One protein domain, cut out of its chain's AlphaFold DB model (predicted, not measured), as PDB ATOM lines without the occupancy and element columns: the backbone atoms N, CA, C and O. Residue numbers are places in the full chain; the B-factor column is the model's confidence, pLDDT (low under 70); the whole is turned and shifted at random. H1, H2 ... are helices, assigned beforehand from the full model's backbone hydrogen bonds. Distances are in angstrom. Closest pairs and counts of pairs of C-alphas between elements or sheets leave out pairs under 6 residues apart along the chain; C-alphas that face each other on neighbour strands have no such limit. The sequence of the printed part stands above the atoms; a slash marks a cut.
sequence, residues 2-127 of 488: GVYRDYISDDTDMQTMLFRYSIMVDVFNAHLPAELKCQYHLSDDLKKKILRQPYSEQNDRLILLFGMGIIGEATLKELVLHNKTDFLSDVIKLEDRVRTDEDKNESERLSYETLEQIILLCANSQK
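Overview. This is residues 2 to 127 of the 488 residues of an uncharacterized protein of uncultured Ruminococcus sp (UniProt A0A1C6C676). Two helical hairpins, H4 with H5 and H6 with H7, stack side by side into a four-helix bundle, H4 next to H6 and H5 next to H7. H2 crosses H4 on the outside of this bundle, the small H3 packs on H5, and the tiny H1 lies beside residues 15 to 19 of H2. The class is all helix: 126 residues are printed, with seven named helices, H1 to H7 in order, and no named strand. The whole is compact, with a radius of gyration of the C-alphas of 14.5 A and spans of 39 by 35 by 23 A.

Arrangement. H7, residues 112 to 127, and H6, residues 88 to 101, form a helical hairpin at a shallow tilt of 15 degrees, opposite ways; residues 115 to 122 of H7 touch residues 90 to 94 of H6, and the closest C-alphas, of Cys 122 and Asp 90, are 7.0 A apart. With residues 116 to 123 alone, H7 touches H5, residues 73 to 82, the same way at a shallow tilt of 13 degrees; the closest C-alphas are those of Ala 123 and Leu 79, 7.3 A. H5 and H4, residues 57 to 67, form the second hairpin, at a shallow tilt of 14 degrees, opposite ways, closest at the C-alphas of Val 80 and Asn 59, 6.2 A. H4 touches H6 the same way, closest at the C-alphas of Gln 58 and Leu 88, 5.1 A, at a tilt of 36 degrees, only just steep. H4 to H7 are a bundle, up and down, each helix running against the one before it; H4 and H7 are apart. H2, residues 12 to 27, touches H4 with residues 20 to 27 alone, closest at the C-alphas of Ile 23 and Gly 67, 6.0 A; the tilt of 67 degrees is steep, only just short of about perpendicular. H3, residues 44 to 50, touches H5, closest at the C-alphas of Leu 46 and Lys 77, 7.1 A. H1, residues 2 to 5, only just touches H2, with 3 pairs of C-alphas within 8 A, the closest those of Arg 5 and Gln 15, 6.7 A. Every O i to N i+4 pair is within hydrogen-bond range in H2, H4, H5, H6 and H7, and 2 of 3 in H3; H1 is too short for such a pair.

Along the chain. H1 begins at C-alpha 2 (12.797, -0.732, -2.015). From first to last C-alpha H2 measures 22.5 A, H7 22.0 A, H6 20.0 A and H4 15.3 A. H7 ends at C-alpha 127 (37.135, -7.256, -26.403).

Size, cuts and confidence. The C-alphas farthest apart, of Arg 52 and Ser 107, are 40.1 A apart. The printed part has no cut. The link from H2 to H3, residues 28 to 43, is long. Residues 2 to 41 have pLDDT under 70; the mean of the printed part is 76.8.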
ATOM      1  N   GLY A   2      13.928  -1.043  -2.916       41.28
ATOM      2  CA  GLY A   2      12.797  -0.732  -2.015       41.28
ATOM      3  C   GLY A   2      12.271   0.715  -2.025       41.28
ATOM      4  O   GLY A   2      11.080   0.913  -2.216       41.28
ATOM      5  N   VAL A   3      13.144   1.726  -1.921       43.81
ATOM      6  CA  VAL A   3      12.741   3.153  -1.822       43.81
ATOM      7  C   VAL A   3      12.050   3.690  -3.092       43.81
ATOM      8  O   VAL A   3      11.316   4.670  -3.023       43.81
ATOM      9  N   TYR A   4      12.247   3.049  -4.248       43.00
ATOM     10  CA  TYR A   4      11.713   3.506  -5.538       43.00
ATOM     11  C   TYR A   4      10.395   2.822  -5.943       43.00
ATOM     12  O   TYR A   4       9.685   3.341  -6.804       43.00
ATOM     13  N   ARG A   5      10.042   1.682  -5.325       44.25
ATOM     14  CA  ARG A   5       8.803   0.936  -5.634       44.25
ATOM     15  C   ARG A   5       7.531   1.692  -5.240       44.25
ATOM     16  O   ARG A   5       6.535   1.611  -5.953       44.25
ATOM     17  N   ASP A   6       7.577   2.448  -4.147       45.50
ATOM     18  CA  ASP A   6       6.381   3.018  -3.507       45.50
ATOM     19  C   ASP A   6       5.793   4.250  -4.224       45.50
ATOM     20  O   ASP A   6       4.700   4.698  -3.880       45.50
ATOM     21  N   TYR A   7       6.497   4.828  -5.205       44.97
ATOM     22  CA  TYR A   7       6.183   6.175  -5.697       44.97
ATOM     23  C   TYR A   7       5.415   6.270  -7.022       44.97
ATOM     24  O   TYR A   7       4.916   7.357  -7.313       44.97
ATOM     25  N   ILE A   8       5.372   5.222  -7.865       47.06
ATOM     26  CA  ILE A   8       5.223   5.477  -9.317       47.06
ATOM     27  C   ILE A   8       4.082   4.760 -10.066       47.06
ATOM     28  O   ILE A   8       3.458   5.431 -10.885       47.06
ATOM     29  N   SER A   9       3.812   3.451  -9.919       48.41
ATOM     30  CA  SER A   9       3.088   2.772 -11.029       48.41
ATOM     31  C   SER A   9       2.269   1.497 -10.759       48.41
ATOM     32  O   SER A   9       1.390   1.194 -11.563       48.41
ATOM     33  N   ASP A  10       2.513   0.742  -9.684       53.88
ATOM     34  CA  ASP A  10       2.094  -0.672  -9.491       53.88
ATOM     35  C   ASP A  10       2.541  -1.677 -10.590       53.88
ATOM     36  O   ASP A  10       2.994  -2.775 -10.266       53.88
ATOM     37  N   ASP A  11       2.503  -1.315 -11.877       56.91
ATOM     38  CA  ASP A  11       3.135  -2.050 -12.981       56.91
ATOM     39  C   ASP A  11       4.665  -2.039 -12.804       56.91
ATOM     40  O   ASP A  11       5.291  -0.978 -12.698       56.91
ATOM     41  N   THR A  12       5.264  -3.234 -12.740       56.88
ATOM     42  CA  THR A  12       6.681  -3.431 -12.383       56.88
ATOM     43  C   THR A  12       7.632  -3.022 -13.512       56.88
ATOM     44  O   THR A  12       8.741  -2.553 -13.238       56.88
ATOM     45  N   ASP A  13       7.206  -3.136 -14.771       53.94
ATOM     46  CA  ASP A  13       8.030  -2.789 -15.930       53.94
ATOM     47  C   ASP A  13       8.095  -1.267 -16.084       53.94
ATOM     48  O   ASP A  13       9.177  -0.698 -16.259       53.94
ATOM     49  N   MET A  14       6.959  -0.581 -15.911       54.94
ATOM     50  CA  MET A  14       6.914   0.884 -15.904       54.94
ATOM     51  C   MET A  14       7.664   1.479 -14.696       54.94
ATOM     52  O   MET A  14       8.384   2.466 -14.868       54.94
ATOM     53  N   GLN A  15       7.584   0.864 -13.505       57.34
ATOM     54  CA  GLN A  15       8.425   1.251 -12.359       57.34
ATOM     55  C   GLN A  15       9.918   1.116 -12.681       57.34
ATOM     56  O   GLN A  15      10.681   2.055 -12.458       57.34
ATOM     57  N   THR A  16      10.332  -0.023 -13.244       57.97
ATOM     58  CA  THR A  16      11.737  -0.288 -13.592       57.97
ATOM     59  C   THR A  16      12.244   0.704 -14.640       57.97
ATOM     60  O   THR A  16      13.327   1.263 -14.485       57.97
ATOM     61  N   MET A  17      11.454   1.000 -15.677       61.38
ATOM     62  CA  MET A  17      11.826   1.975 -16.706       61.38
ATOM     63  C   MET A  17      11.980   3.397 -16.139       61.38
ATOM     64  O   MET A  17      12.969   4.070 -16.433       61.38
ATOM     65  N   LEU A  18      11.035   3.858 -15.314       58.97
ATOM     66  CA  LEU A  18      11.085   5.203 -14.731       58.97
ATOM     67  C   LEU A  18      12.216   5.347 -13.702       58.97
ATOM     68  O   LEU A  18      12.869   6.388 -13.673       58.97
ATOM     69  N   PHE A  19      12.511   4.286 -12.944       59.62
ATOM     70  CA  PHE A  19      13.682   4.193 -12.068       59.62
ATOM     71  C   PHE A  19      15.004   4.312 -12.840       59.62
ATOM     72  O   PHE A  19      15.877   5.095 -12.461       59.62
ATOM     73  N   ARG A  20      15.146   3.583 -13.958       60.84
ATOM     74  CA  ARG A  20      16.352   3.658 -14.798       60.84
ATOM     75  C   ARG A  20      16.597   5.074 -15.305       60.84
ATOM     76  O   ARG A  20      17.684   5.617 -15.114       60.84
ATOM     77  N   TYR A  21      15.569   5.698 -15.880       65.88
ATOM     78  CA  TYR A  21      15.697   7.064 -16.374       65.88
ATOM     79  C   TYR A  21      15.908   8.090 -15.252       65.88
ATOM     80  O   TYR A  21      16.648   9.043 -15.482       65.88
ATOM     81  N   SER A  22      15.348   7.912 -14.047       60.09
ATOM     82  CA  SER A  22      15.618   8.837 -12.935       60.09
ATOM     83  C   SER A  22      17.080   8.779 -12.488       60.09
ATOM     84  O   SER A  22      17.712   9.831 -12.398       60.09
ATOM     85  N   ILE A  23      17.655   7.582 -12.307       59.81
ATOM     86  CA  ILE A  23      19.085   7.436 -11.985       59.81
ATOM     87  C   ILE A  23      19.959   8.068 -13.070       59.81
ATOM     88  O   ILE A  23      20.832   8.871 -12.753       59.81
ATOM     89  N   MET A  24      19.703   7.785 -14.352       64.12
ATOM     90  CA  MET A  24      20.465   8.405 -15.441       64.12
ATOM     91  C   MET A  24      20.388   9.942 -15.379       64.12
ATOM     92  O   MET A  24      21.412  10.618 -15.434       64.12
ATOM     93  N   VAL A  25      19.191  10.508 -15.206       65.25
ATOM     94  CA  VAL A  25      18.954  11.960 -15.104       65.25
ATOM     95  C   VAL A  25      19.774  12.603 -13.968       65.25
ATOM     96  O   VAL A  25      20.375  13.660 -14.183       65.25
ATOM     97  N   ASP A  26      19.882  11.960 -12.804       60.91
ATOM     98  CA  ASP A  26      20.650  12.465 -11.651       60.91
ATOM     99  C   ASP A  26      22.169  12.250 -11.781       60.91
ATOM    100  O   ASP A  26      22.960  13.142 -11.463       60.91
ATOM    101  N   VAL A  27      22.598  11.128 -12.371       58.34
ATOM    102  CA  VAL A  27      23.996  10.893 -12.784       58.34
ATOM    103  C   VAL A  27      24.465  11.969 -13.782       58.34
ATOM    104  O   VAL A  27      25.630  12.380 -13.770       58.34
ATOM    105  N   PHE A  28      23.548  12.512 -14.595       58.22
ATOM    106  CA  PHE A  28      23.772  13.674 -15.461       58.22
ATOM    107  C   PHE A  28      23.459  15.049 -14.797       58.22
ATOM    108  O   PHE A  28      23.447  16.069 -15.495       58.22
ATOM    109  N   ASN A  29      23.347  15.142 -13.465       57.12
ATOM    110  CA  ASN A  29      23.114  16.358 -12.650       57.12
ATOM    111  C   ASN A  29      21.817  17.148 -12.949       57.12
ATOM    112  O   ASN A  29      21.789  18.374 -12.791       57.12
ATOM    113  N   ALA A  30      20.735  16.500 -13.378       56.97
ATOM    114  CA  ALA A  30      19.415  17.135 -13.414       56.97
ATOM    115  C   ALA A  30      18.682  16.960 -12.066       56.97
ATOM    116  O   ALA A  30      18.858  15.967 -11.376       56.97
ATOM    117  N   HIS A  31      17.898  17.963 -11.652       55.12
ATOM    118  CA  HIS A  31      17.355  18.035 -10.288       55.12
ATOM    119  C   HIS A  31      16.325  16.934  -9.982       55.12
ATOM    120  O   HIS A  31      15.184  17.020 -10.440       55.12
ATOM    121  N   LEU A  32      16.694  15.979  -9.124       52.28
ATOM    122  CA  LEU A  32      15.760  15.055  -8.477       52.28
ATOM    123  C   LEU A  32      15.338  15.494  -7.055       52.28
ATOM    124  O   LEU A  32      16.052  16.260  -6.395       52.28
ATOM    125  N   PRO A  33      14.187  14.991  -6.556       54.31
ATOM    126  CA  PRO A  33      13.827  14.997  -5.137       54.31
ATOM    127  C   PRO A  33      14.943  14.472  -4.226       54.31
ATOM    128  O   PRO A  33      15.729  13.607  -4.607       54.31
ATOM    129  N   ALA A  34      14.995  14.974  -2.990       54.03
ATOM    130  CA  ALA A  34      16.086  14.671  -2.063       54.03
ATOM    131  C   ALA A  34      16.163  13.188  -1.649       54.03
ATOM    132  O   ALA A  34      17.253  12.737  -1.301       54.03
ATOM    133  N   GLU A  35      15.052  12.441  -1.716       48.38
ATOM    134  CA  GLU A  35      15.017  10.997  -1.444       48.38
ATOM    135  C   GLU A  35      15.595  10.129  -2.583       48.38
ATOM    136  O   GLU A  35      15.833   8.942  -2.372       48.38
ATOM    137  N   LEU A  36      15.826  10.696  -3.776       49.88
ATOM    138  CA  LEU A  36      16.189   9.961  -5.000       49.88
ATOM    139  C   LEU A  36      17.612  10.270  -5.501       49.88
ATOM    140  O   LEU A  36      17.941   9.988  -6.650       49.88
ATOM    141  N   LYS A  37      18.458  10.880  -4.663       55.62
ATOM    142  CA  LYS A  37      19.837  11.228  -5.035       55.62
ATOM    143  C   LYS A  37      20.713   9.987  -5.175       55.62
ATOM    144  O   LYS A  37      20.789   9.172  -4.253       55.62
ATOM    145  N   CYS A  38      21.428   9.894  -6.289       55.62
ATOM    146  CA  CYS A  38      22.487   8.915  -6.495       55.62
ATOM    147  C   CYS A  38      23.634   9.159  -5.506       55.62
ATOM    148  O   CYS A  38      23.909  10.290  -5.103       55.62
ATOM    149  N   GLN A  39      24.334   8.089  -5.121       56.25
ATOM    150  CA  GLN A  39      25.526   8.206  -4.273       56.25
ATOM    151  C   GLN A  39      26.745   8.738  -5.046       56.25
ATOM    152  O   GLN A  39      27.668   9.280  -4.437       56.25
ATOM    153  N   TYR A  40      26.731   8.614  -6.377       65.25
ATOM    154  CA  TYR A  40      27.849   8.921  -7.262       65.25
ATOM    155  C   TYR A  40      27.396   9.789  -8.444       65.25
ATOM    156  O   TYR A  40      26.338   9.564  -9.031       65.25
ATOM    157  N   HIS A  41      28.225  10.768  -8.813       69.38
ATOM    158  CA  HIS A  41      28.031  11.636  -9.977       69.38
ATOM    159  C   HIS A  41      29.255  11.534 -10.893       69.38
ATOM    160  O   HIS A  41      30.380  11.432 -10.404       69.38
ATOM    161  N   LEU A  42      29.052  11.598 -12.212       75.25
ATOM    162  CA  LEU A  42      30.155  11.573 -13.179       75.25
ATOM    163  C   LEU A  42      30.977  12.860 -13.137       75.25
ATOM    164  O   LEU A  42      30.425  13.961 -13.031       75.25
ATOM    165  N   SER A  43      32.285  12.741 -13.367       80.81
ATOM    166  CA  SER A  43      33.115  13.895 -13.701       80.81
ATOM    167  C   SER A  43      32.623  14.586 -14.982       80.81
ATOM    168  O   SER A  43      32.216  13.953 -15.961       80.81
ATOM    169  N   ASP A  44      32.699  15.921 -15.015       75.94
ATOM    170  CA  ASP A  44      32.238  16.739 -16.150       75.94
ATOM    171  C   ASP A  44      32.941  16.416 -17.482       75.94
ATOM    172  O   ASP A  44      32.427  16.762 -18.550       75.94
ATOM    173  N   ASP A  45      34.127  15.807 -17.442       81.62
ATOM    174  CA  ASP A  45      34.855  15.350 -18.628       81.62
ATOM    175  C   ASP A  45      34.319  14.003 -19.137       81.62
ATOM    176  O   ASP A  45      33.942  13.904 -20.309       81.62
ATOM    177  N   LEU A  46      34.190  12.997 -18.262       81.69
ATOM    178  CA  LEU A  46      33.628  11.694 -18.631       81.69
ATOM    179  C   LEU A  46      32.186  11.837 -19.130       81.69
ATOM    180  O   LEU A  46      31.841  11.328 -20.194       81.69
ATOM    181  N   LYS A  47      31.380  12.644 -18.437       79.06
ATOM    182  CA  LYS A  47      30.018  13.018 -18.829       79.06
ATOM    183  C   LYS A  47      29.936  13.527 -20.276       79.06
ATOM    184  O   LYS A  47      29.092  13.078 -21.048       79.06
ATOM    185  N   LYS A  48      30.839  14.433 -20.679       77.62
ATOM    186  CA  LYS A  48      30.905  14.974 -22.055       77.62
ATOM    187  C   LYS A  48      31.367  13.945 -23.083       77.62
ATOM    188  O   LYS A  48      31.035  14.100 -24.256       77.62
ATOM    189  N   LYS A  49      32.152  12.944 -22.679       83.56
ATOM    190  CA  LYS A  49      32.603  11.846 -23.546       83.56
ATOM    191  C   LYS A  49      31.487  10.823 -23.764       83.56
ATOM    192  O   LYS A  49      31.220  10.487 -24.912       83.56
ATOM    193  N   ILE A  50      30.782  10.421 -22.704       81.69
ATOM    194  CA  ILE A  50      29.636   9.499 -22.775       81.69
ATOM    195  C   ILE A  50      28.497  10.105 -23.611       81.69
ATOM    196  O   ILE A  50      28.012   9.452 -24.525       81.69
ATOM    197  N   LEU A  51      28.149  11.386 -23.416       75.06
ATOM    198  CA  LEU A  51      27.118  12.084 -24.215       75.06
ATOM    199  C   LEU A  51      27.435  12.220 -25.720       75.06
ATOM    200  O   LEU A  51      26.598  12.708 -26.478       75.06
ATOM    201  N   ARG A  52      28.644  11.850 -26.161       80.38
ATOM    202  CA  ARG A  52      29.037  11.806 -27.580       80.38
ATOM    203  C   ARG A  52      28.992  10.399 -28.172       80.38
ATOM    204  O   ARG A  52      29.166  10.275 -29.382       80.38
ATOM    205  N   GLN A  53      28.802   9.367 -27.351       80.25
ATOM    206  CA  GLN A  53      28.644   8.004 -27.840       80.25
ATOM    207  C   GLN A  53      27.262   7.811 -28.480       80.25
ATOM    208  O   GLN A  53      26.319   8.537 -28.149       80.25
ATOM    209  N   PRO A  54      27.114   6.841 -29.400       79.81
ATOM    210  CA  PRO A  54      25.801   6.420 -29.860       79.81
ATOM    211  C   PRO A  54      24.974   5.878 -28.689       79.81
ATOM    212  O   PRO A  54      25.512   5.297 -27.745       79.81
ATOM    213  N   TYR A  55      23.655   6.021 -28.791       79.12
ATOM    214  CA  TYR A  55      22.731   5.344 -27.891       79.12
ATOM    215  C   TYR A  55      22.883   3.818 -27.999       79.12
ATOM    216  O   TYR A  55      22.865   3.275 -29.106       79.12
ATOM    217  N   SER A  56      22.974   3.133 -26.860       85.44
ATOM    218  CA  SER A  56      22.837   1.678 -26.760       85.44
ATOM    219  C   SER A  56      22.230   1.305 -25.407       85.44
ATOM    220  O   SER A  56      22.507   1.946 -24.395       85.44
ATOM    221  N   GLU A  57      21.430   0.237 -25.373       87.31
ATOM    222  CA  GLU A  57      20.848  -0.266 -24.119       87.31
ATOM    223  C   GLU A  57      21.932  -0.738 -23.130       87.31
ATOM    224  O   GLU A  57      21.774  -0.613 -21.917       87.31
ATOM    225  N   GLN A  58      23.066  -1.222 -23.651       91.50
ATOM    226  CA  GLN A  58      24.249  -1.574 -22.865       91.50
ATOM    227  C   GLN A  58      24.775  -0.360 -22.090       91.50
ATOM    228  O   GLN A  58      24.979  -0.450 -20.880       91.50
ATOM    229  N   ASN A  59      24.930   0.789 -22.754       88.75
ATOM    230  CA  ASN A  59      25.421   2.012 -22.120       88.75
ATOM    231  C   ASN A  59      24.440   2.528 -21.058       88.75
ATOM    232  O   ASN A  59      24.872   2.868 -19.958       88.75
ATOM    233  N   ASP A  60      23.135   2.527 -21.340       85.38
ATOM    234  CA  ASP A  60      22.098   2.918 -20.374       85.38
ATOM    235  C   ASP A  60      22.154   2.069 -19.093       85.38
ATOM    236  O   ASP A  60      22.146   2.601 -17.980       85.38
ATOM    237  N   ARG A  61      22.258   0.741 -19.240       88.06
ATOM    238  CA  ARG A  61      22.330  -0.190 -18.103       88.06
ATOM    239  C   ARG A  61      23.660  -0.097 -17.349       88.06
ATOM    240  O   ARG A  61      23.661  -0.210 -16.128       88.06
ATOM    241  N   LEU A  62      24.777   0.184 -18.018       90.06
ATOM    242  CA  LEU A  62      26.048   0.463 -17.338       90.06
ATOM    243  C   LEU A  62      25.991   1.775 -16.534       90.06
ATOM    244  O   LEU A  62      26.441   1.814 -15.390       90.06
ATOM    245  N   ILE A  63      25.374   2.833 -17.075       85.38
ATOM    246  CA  ILE A  63      25.169   4.111 -16.365       85.38
ATOM    247  C   ILE A  63      24.253   3.923 -15.142       85.38
ATOM    248  O   ILE A  63      24.520   4.499 -14.086       85.38
ATOM    249  N   LEU A  64      23.214   3.087 -15.255       83.50
ATOM    250  CA  LEU A  64      22.381   2.661 -14.124       83.50
ATOM    251  C   LEU A  64      23.218   1.989 -13.026       83.50
ATOM    252  O   LEU A  64      23.148   2.403 -11.870       83.50
ATOM    253  N   LEU A  65      24.012   0.973 -13.382       85.69
ATOM    254  CA  LEU A  65      24.839   0.216 -12.434       85.69
ATOM    255  C   LEU A  65      25.869   1.116 -11.727       85.69
ATOM    256  O   LEU A  65      26.089   0.964 -10.526       85.69
ATOM    257  N   PHE A  66      26.432   2.103 -12.433       86.44
ATOM    258  CA  PHE A  66      27.273   3.149 -11.838       86.44
ATOM    259  C   PHE A  66      26.494   4.028 -10.845       86.44
ATOM    260  O   PHE A  66      26.938   4.227  -9.716       86.44
ATOM    261  N   GLY A  67      25.307   4.522 -11.217       75.62
ATOM    262  CA  GLY A  67      24.473   5.343 -10.327       75.62
ATOM    263  C   GLY A  67      23.996   4.600  -9.071       75.62
ATOM    264  O   GLY A  67      23.821   5.209  -8.014       75.62
ATOM    265  N   MET A  68      23.855   3.274  -9.169       75.69
ATOM    266  CA  MET A  68      23.593   2.358  -8.054       75.69
ATOM    267  C   MET A  68      24.842   2.012  -7.215       75.69
ATOM    268  O   MET A  68      24.699   1.370  -6.176       75.69
ATOM    269  N   GLY A  69      26.045   2.428  -7.632       78.75
ATOM    270  CA  GLY A  69      27.304   2.171  -6.920       78.75
ATOM    271  C   GLY A  69      27.867   0.756  -7.081       78.75
ATOM    272  O   GLY A  69      28.654   0.327  -6.244       78.75
ATOM    273  N   ILE A  70      27.447   0.021  -8.115       85.38
ATOM    274  CA  ILE A  70      27.852  -1.379  -8.358       85.38
ATOM    275  C   ILE A  70      29.140  -1.459  -9.185       85.38
ATOM    276  O   ILE A  70      29.887  -2.419  -9.047       85.38
ATOM    277  N   ILE A  71      29.395  -0.453 -10.028       90.88
ATOM    278  CA  ILE A  71      30.651  -0.283 -10.769       90.88
ATOM    279  C   ILE A  71      31.203   1.128 -10.544       90.88
ATOM    280  O   ILE A  71      30.438   2.091 -10.439       90.88
ATOM    281  N   GLY A  72      32.525   1.268 -10.494       90.00
ATOM    282  CA  GLY A  72      33.215   2.545 -10.343       90.00
ATOM    283  C   GLY A  72      33.278   3.382 -11.627       90.00
ATOM    284  O   GLY A  72      33.027   2.915 -12.741       90.00
ATOM    285  N   GLU A  73      33.680   4.652 -11.484       89.50
ATOM    286  CA  GLU A  73      33.818   5.585 -12.618       89.50
ATOM    287  C   GLU A  73      34.877   5.112 -13.636       89.50
ATOM    288  O   GLU A  73      34.708   5.292 -14.843       89.50
ATOM    289  N   ALA A  74      35.949   4.465 -13.161       90.81
ATOM    290  CA  ALA A  74      37.005   3.906 -14.006       90.81
ATOM    291  C   ALA A  74      36.490   2.756 -14.890       90.81
ATOM    292  O   ALA A  74      36.709   2.770 -16.101       90.81
ATOM    293  N   THR A  75      35.737   1.821 -14.309       93.19
ATOM    294  CA  THR A  75      35.115   0.700 -15.027       93.19
ATOM    295  C   THR A  75      34.058   1.175 -16.011       93.19
ATOM    296  O   THR A  75      34.069   0.755 -17.165       93.19
ATOM    297  N   LEU A  76      33.192   2.118 -15.619       92.38
ATOM    298  CA  LEU A  76      32.232   2.716 -16.550       92.38
ATOM    299  C   LEU A  76      32.942   3.380 -17.742       92.38
ATOM    300  O   LEU A  76      32.518   3.215 -18.886       92.38
ATOM    301  N   LYS A  77      34.029   4.122 -17.493       91.75
ATOM    302  CA  LYS A  77      34.841   4.738 -18.549       91.75
ATOM    303  C   LYS A  77      35.396   3.682 -19.509       91.75
ATOM    304  O   LYS A  77      35.308   3.892 -20.717       91.75
ATOM    305  N   GLU A  78      35.955   2.587 -18.999       91.38
ATOM    306  CA  GLU A  78      36.508   1.510 -19.830       91.38
ATOM    307  C   GLU A  78      35.415   0.840 -20.675       91.38
ATOM    308  O   GLU A  78      35.480   0.847 -21.906       91.38
ATOM    309  N   LEU A  79      34.342   0.378 -20.030       93.69
ATOM    310  CA  LEU A  79      33.253  -0.353 -20.680       93.69
ATOM    311  C   LEU A  79      32.469   0.475 -21.715       93.69
ATOM    312  O   LEU A  79      31.963  -0.103 -22.674       93.69
ATOM    313  N   VAL A  80      32.361   1.802 -21.549       90.69
ATOM    314  CA  VAL A  80      31.562   2.681 -22.436       90.69
ATOM    315  C   VAL A  80      32.397   3.424 -23.488       90.69
ATOM    316  O   VAL A  80      31.872   3.778 -24.547       90.69
ATOM    317  N   LEU A  81      33.676   3.730 -23.224       89.62
ATOM    318  CA  LEU A  81      34.516   4.498 -24.161       89.62
ATOM    319  C   LEU A  81      35.576   3.663 -24.884       89.62
ATOM    320  O   LEU A  81      35.971   4.041 -25.991       89.62
ATOM    321  N   HIS A  82      36.058   2.592 -24.256       89.12
ATOM    322  CA  HIS A  82      37.212   1.820 -24.719       89.12
ATOM    323  C   HIS A  82      36.825   0.411 -25.186       89.12
ATOM    324  O   HIS A  82      37.428  -0.092 -26.134       89.12
ATOM    325  N   ASN A  83      35.745  -0.169 -24.655       89.50
ATOM    326  CA  ASN A  83      35.111  -1.347 -25.238       89.50
ATOM    327  C   ASN A  83      33.994  -0.973 -26.241       89.50
ATOM    328  O   ASN A  83      33.251  -0.013 -26.048       89.50
ATOM    329  N   LYS A  84      33.898  -1.722 -27.345       87.38
ATOM    330  CA  LYS A  84      32.901  -1.550 -28.423       87.38
ATOM    331  C   LYS A  84      32.138  -2.835 -28.753       87.38
ATOM    332  O   LYS A  84      31.380  -2.844 -29.724       87.38
ATOM    333  N   THR A  85      32.369  -3.914 -28.012       91.44
ATOM    334  CA  THR A  85      31.698  -5.198 -28.229       91.44
ATOM    335  C   THR A  85      30.318  -5.224 -27.573       91.44
ATOM    336  O   THR A  85      29.996  -4.387 -26.724       91.44
ATOM    337  N   ASP A  86      29.473  -6.148 -28.033       91.56
ATOM    338  CA  ASP A  86      28.099  -6.318 -27.557       91.56
ATOM    339  C   ASP A  86      28.037  -7.437 -26.513       91.56
ATOM    340  O   ASP A  86      27.880  -8.612 -26.841       91.56
ATOM    341  N   PHE A  87      28.156  -7.037 -25.249       94.19
ATOM    342  CA  PHE A  87      28.029  -7.878 -24.061       94.19
ATOM    343  C   PHE A  87      26.744  -7.544 -23.277       94.19
ATOM    344  O   PHE A  87      26.655  -7.776 -22.067       94.19
ATOM    345  N   LEU A  88      25.713  -7.017 -23.955       94.69
ATOM    346  CA  LEU A  88      24.440  -6.614 -23.346       94.69
ATOM    347  C   LEU A  88      23.797  -7.750 -22.537       94.69
ATOM    348  O   LEU A  88      23.234  -7.501 -21.470       94.69
ATOM    349  N   SER A  89      23.912  -9.000 -22.997       96.31
ATOM    350  CA  SER A  89      23.416 -10.173 -22.267       96.31
ATOM    351  C   SER A  89      24.029 -10.324 -20.878       96.31
ATOM    352  O   SER A  89      23.334 -10.732 -19.950       96.31
ATOM    353  N   ASP A  90      25.306  -9.987 -20.714       96.62
ATOM    354  CA  ASP A  90      26.019 -10.122 -19.444       96.62
ATOM    355  C   ASP A  90      25.746  -8.922 -18.526       96.62
ATOM    356  O   ASP A  90      25.600  -9.098 -17.317       96.62
ATOM    357  N   VAL A  91      25.521  -7.726 -19.089       94.88
ATOM    358  CA  VAL A  91      25.011  -6.561 -18.333       94.88
ATOM    359  C   VAL A  91      23.591  -6.810 -17.804       94.88
ATOM    360  O   VAL A  91      23.291  -6.461 -16.662       94.88
ATOM    361  N   ILE A  92      22.717  -7.448 -18.594       92.81
ATOM    362  CA  ILE A  92      21.372  -7.853 -18.147       92.81
ATOM    363  C   ILE A  92      21.471  -8.846 -16.982       92.81
ATOM    364  O   ILE A  92      20.803  -8.657 -15.967       92.81
ATOM    365  N   LYS A  93      22.336  -9.861 -17.091       94.56
ATOM    366  CA  LYS A  93      22.547 -10.856 -16.026       94.56
ATOM    367  C   LYS A  93      23.126 -10.246 -14.757       94.56
ATOM    368  O   LYS A  93      22.683 -10.618 -13.676       94.56
ATOM    369  N   LEU A  94      24.041  -9.279 -14.868       93.12
ATOM    370  CA  LEU A  94      24.517  -8.506 -13.721       93.12
ATOM    371  C   LEU A  94      23.363  -7.753 -13.038       93.12
ATOM    372  O   LEU A  94      23.213  -7.840 -11.821       93.12
ATOM    373  N   GLU A  95      22.514  -7.054 -13.797       88.69
ATOM    374  CA  GLU A  95      21.356  -6.346 -13.232       88.69
ATOM    375  C   GLU A  95      20.376  -7.310 -12.537       88.69
ATOM    376  O   GLU A  95      19.921  -7.048 -11.421       88.69
ATOM    377  N   ASP A  96      20.077  -8.449 -13.163       88.06
ATOM    378  CA  ASP A  96      19.197  -9.471 -12.594       88.06
ATOM    379  C   ASP A  96      19.824 -10.144 -11.357       88.06
ATOM    380  O   ASP A  96      19.117 -10.424 -10.382       88.06
ATOM    381  N   ARG A  97      21.151 -10.342 -11.341       88.69
ATOM    382  CA  ARG A  97      21.900 -10.856 -10.185       88.69
ATOM    383  C   ARG A  97      21.834  -9.900  -9.000       88.69
ATOM    384  O   ARG A  97      21.491 -10.329  -7.899       88.69
ATOM    385  N   VAL A  98      22.084  -8.611  -9.232       85.19
ATOM    386  CA  VAL A  98      21.950  -7.548  -8.222       85.19
ATOM    387  C   VAL A  98      20.528  -7.530  -7.666       85.19
ATOM    388  O   VAL A  98      20.351  -7.553  -6.448       85.19
ATOM    389  N   ARG A  99      19.510  -7.578  -8.539       80.69
ATOM    390  CA  ARG A  99      18.097  -7.622  -8.130       80.69
ATOM    391  C   ARG A  99      17.774  -8.848  -7.269       80.69
ATOM    392  O   ARG A  99      17.023  -8.731  -6.308       80.69
ATOM    393  N   THR A 100      18.347 -10.006  -7.597       81.69
ATOM    394  CA  THR A 100      18.164 -11.268  -6.856       81.69
ATOM    395  C   THR A 100      18.870 -11.262  -5.496       81.69
ATOM    396  O   THR A 100      18.439 -11.951  -4.570       81.69
ATOM    397  N   ASP A 101      19.951 -10.496  -5.358       81.50
ATOM    398  CA  ASP A 101      20.710 -10.381  -4.112       81.50
ATOM    399  C   ASP A 101      20.118  -9.334  -3.142       81.50
ATOM    400  O   ASP A 101      20.442  -9.370  -1.956       81.50
ATOM    401  N   GLU A 102      19.197  -8.458  -3.577       71.69
ATOM    402  CA  GLU A 102      18.596  -7.411  -2.725       71.69
ATOM    403  C   GLU A 102      17.856  -7.928  -1.482       71.69
ATOM    404  O   GLU A 102      17.880  -7.250  -0.452       71.69
ATOM    405  N   ASP A 103      17.240  -9.109  -1.562       70.94
ATOM    406  CA  ASP A 103      16.451  -9.717  -0.481       70.94
ATOM    407  C   ASP A 103      17.267 -10.708   0.386       70.94
ATOM    408  O   ASP A 103      16.743 -11.270   1.349       70.94
ATOM    409  N   LYS A 104      18.553 -10.937   0.071       79.56
ATOM    410  CA  LYS A 104      19.427 -11.905   0.771       79.56
ATOM    411  C   LYS A 104      20.184 -11.291   1.950       79.56
ATOM    412  O   LYS A 104      20.390 -10.078   1.999       79.56
ATOM    413  N   ASN A 105      20.699 -12.111   2.866       76.75
ATOM    414  CA  ASN A 105      21.627 -11.634   3.903       76.75
ATOM    415  C   ASN A 105      22.964 -11.191   3.281       76.75
ATOM    416  O   ASN A 105      23.377 -11.766   2.280       76.75
ATOM    417  N   GLU A 106      23.680 -10.224   3.873       72.06
ATOM    418  CA  GLU A 106      24.976  -9.740   3.342       72.06
ATOM    419  C   GLU A 106      25.989 -10.873   3.096       72.06
ATOM    420  O   GLU A 106      26.694 -10.856   2.094       72.06
ATOM    421  N   SER A 107      25.998 -11.905   3.947       73.44
ATOM    422  CA  SER A 107      26.853 -13.097   3.818       73.44
ATOM    423  C   SER A 107      26.528 -14.015   2.630       73.44
ATOM    424  O   SER A 107      27.259 -14.968   2.385       73.44
ATOM    425  N   GLU A 108      25.411 -13.786   1.939       73.25
ATOM    426  CA  GLU A 108      24.931 -14.572   0.790       73.25
ATOM    427  C   GLU A 108      25.012 -13.785  -0.535       73.25
ATOM    428  O   GLU A 108      24.683 -14.323  -1.598       73.25
ATOM    429  N   ARG A 109      25.420 -12.510  -0.477       81.62
ATOM    430  CA  ARG A 109      25.594 -11.625  -1.637       81.62
ATOM    431  C   ARG A 109      27.044 -11.664  -2.107       81.62
ATOM    432  O   ARG A 109      27.960 -11.767  -1.293       81.62
ATOM    433  N   LEU A 110      27.262 -11.525  -3.412       83.06
ATOM    434  CA  LEU A 110      28.591 -11.167  -3.918       83.06
ATOM    435  C   LEU A 110      28.859  -9.688  -3.602       83.06
ATOM    436  O   LEU A 110      27.930  -8.875  -3.621       83.06
ATOM    437  N   SER A 111      30.111  -9.322  -3.306       88.81
ATOM    438  CA  SER A 111      30.454  -7.907  -3.131       88.81
ATOM    439  C   SER A 111      30.342  -7.175  -4.471       88.81
ATOM    440  O   SER A 111      30.496  -7.774  -5.538       88.81
ATOM    441  N   TYR A 112      30.082  -5.868  -4.439       89.38
ATOM    442  CA  TYR A 112      30.014  -5.079  -5.673       89.38
ATOM    443  C   TYR A 112      31.364  -5.057  -6.404       89.38
ATOM    444  O   TYR A 112      31.382  -5.189  -7.617       89.38
ATOM    445  N   GLU A 113      32.480  -5.061  -5.672       90.50
ATOM    446  CA  GLU A 113      33.829  -5.267  -6.217       90.50
ATOM    447  C   GLU A 113      33.956  -6.601  -6.982       90.50
ATOM    448  O   GLU A 113      34.466  -6.631  -8.099       90.50
ATOM    449  N   THR A 114      33.424  -7.707  -6.442       91.06
ATOM    450  CA  THR A 114      33.371  -8.999  -7.149       91.06
ATOM    451  C   THR A 114      32.529  -8.914  -8.425       91.06
ATOM    452  O   THR A 114      32.945  -9.410  -9.472       91.06
ATOM    453  N   LEU A 115      31.357  -8.276  -8.364       92.50
ATOM    454  CA  LEU A 115      30.468  -8.102  -9.519       92.50
ATOM    455  C   LEU A 115      31.086  -7.204 -10.607       92.50
ATOM    456  O   LEU A 115      30.935  -7.488 -11.797       92.50
ATOM    457  N   GLU A 116      31.817  -6.165 -10.204       94.19
ATOM    458  CA  GLU A 116      32.574  -5.265 -11.072       94.19
ATOM    459  C   GLU A 116      33.698  -6.009 -11.812       94.19
ATOM    460  O   GLU A 116      33.816  -5.896 -13.033       94.19
ATOM    461  N   GLN A 117      34.458  -6.857 -11.109       94.31
ATOM    462  CA  GLN A 117      35.472  -7.717 -11.730       94.31
ATOM    463  C   GLN A 117      34.864  -8.758 -12.685       94.31
ATOM    464  O   GLN A 117      35.422  -9.001 -13.756       94.31
ATOM    465  N   ILE A 118      33.704  -9.340 -12.352       94.75
ATOM    466  CA  ILE A 118      32.998 -10.283 -13.235       94.75
ATOM    467  C   ILE A 118      32.587  -9.607 -14.550       94.75
ATOM    468  O   ILE A 118      32.826 -10.175 -15.617       94.75
ATOM    469  N   ILE A 119      31.980  -8.413 -14.514       95.94
ATOM    470  CA  ILE A 119      31.523  -7.755 -15.751       95.94
ATOM    471  C   ILE A 119      32.686  -7.221 -16.592       95.94
ATOM    472  O   ILE A 119      32.631  -7.330 -17.817       95.94
ATOM    473  N   LEU A 120      33.766  -6.743 -15.957       95.62
ATOM    474  CA  LEU A 120      35.024  -6.442 -16.646       95.62
ATOM    475  C   LEU A 120      35.581  -7.686 -17.352       95.62
ATOM    476  O   LEU A 120      35.936  -7.604 -18.525       95.62
ATOM    477  N   LEU A 121      35.594  -8.849 -16.690       95.75
ATOM    478  CA  LEU A 121      36.051 -10.101 -17.296       95.75
ATOM    479  C   LEU A 121      35.179 -10.530 -18.485       95.75
ATOM    480  O   LEU A 121      35.713 -10.877 -19.539       95.75
ATOM    481  N   CYS A 122      33.851 -10.474 -18.352       96.38
ATOM    482  CA  CYS A 122      32.937 -10.796 -19.453       96.38
ATOM    483  C   CYS A 122      33.213  -9.890 -20.662       96.38
ATOM    484  O   CYS A 122      33.392 -10.379 -21.779       96.38
ATOM    485  N   ALA A 123      33.330  -8.581 -20.427       96.00
ATOM    486  CA  ALA A 123      33.593  -7.587 -21.458       96.00
ATOM    487  C   ALA A 123      34.979  -7.760 -22.111       96.00
ATOM    488  O   ALA A 123      35.080  -7.707 -23.338       96.00
ATOM    489  N   ASN A 124      36.030  -8.029 -21.327       95.31
ATOM    490  CA  ASN A 124      37.386  -8.294 -21.822       95.31
ATOM    491  C   ASN A 124      37.461  -9.595 -22.634       95.31
ATOM    492  O   ASN A 124      38.094  -9.609 -23.687       95.31
ATOM    493  N   SER A 125      36.755 -10.654 -22.211       95.31
ATOM    494  CA  SER A 125      36.679 -11.934 -22.943       95.31
ATOM    495  C   SER A 125      36.050 -11.821 -24.337       95.31
ATOM    496  O   SER A 125      36.156 -12.744 -25.138       95.31
ATOM    497  N   GLN A 126      35.375 -10.701 -24.612       94.62
ATOM    498  CA  GLN A 126      34.830 -10.359 -25.923       94.62
ATOM    499  C   GLN A 126      35.643  -9.262 -26.628       94.62
ATOM    500  O   GLN A 126      35.618  -9.207 -27.853       94.62
ATOM    501  N   LYS A 127      36.331  -8.380 -25.882       94.38
ATOM    502  CA  LYS A 127      37.135  -7.256 -26.403       94.38
ATOM    503  C   LYS A 127      38.378  -7.724 -27.164       94.38
ATOM    504  O   LYS A 127      38.707  -7.116 -28.180       94.38
TER     505      LYS A 127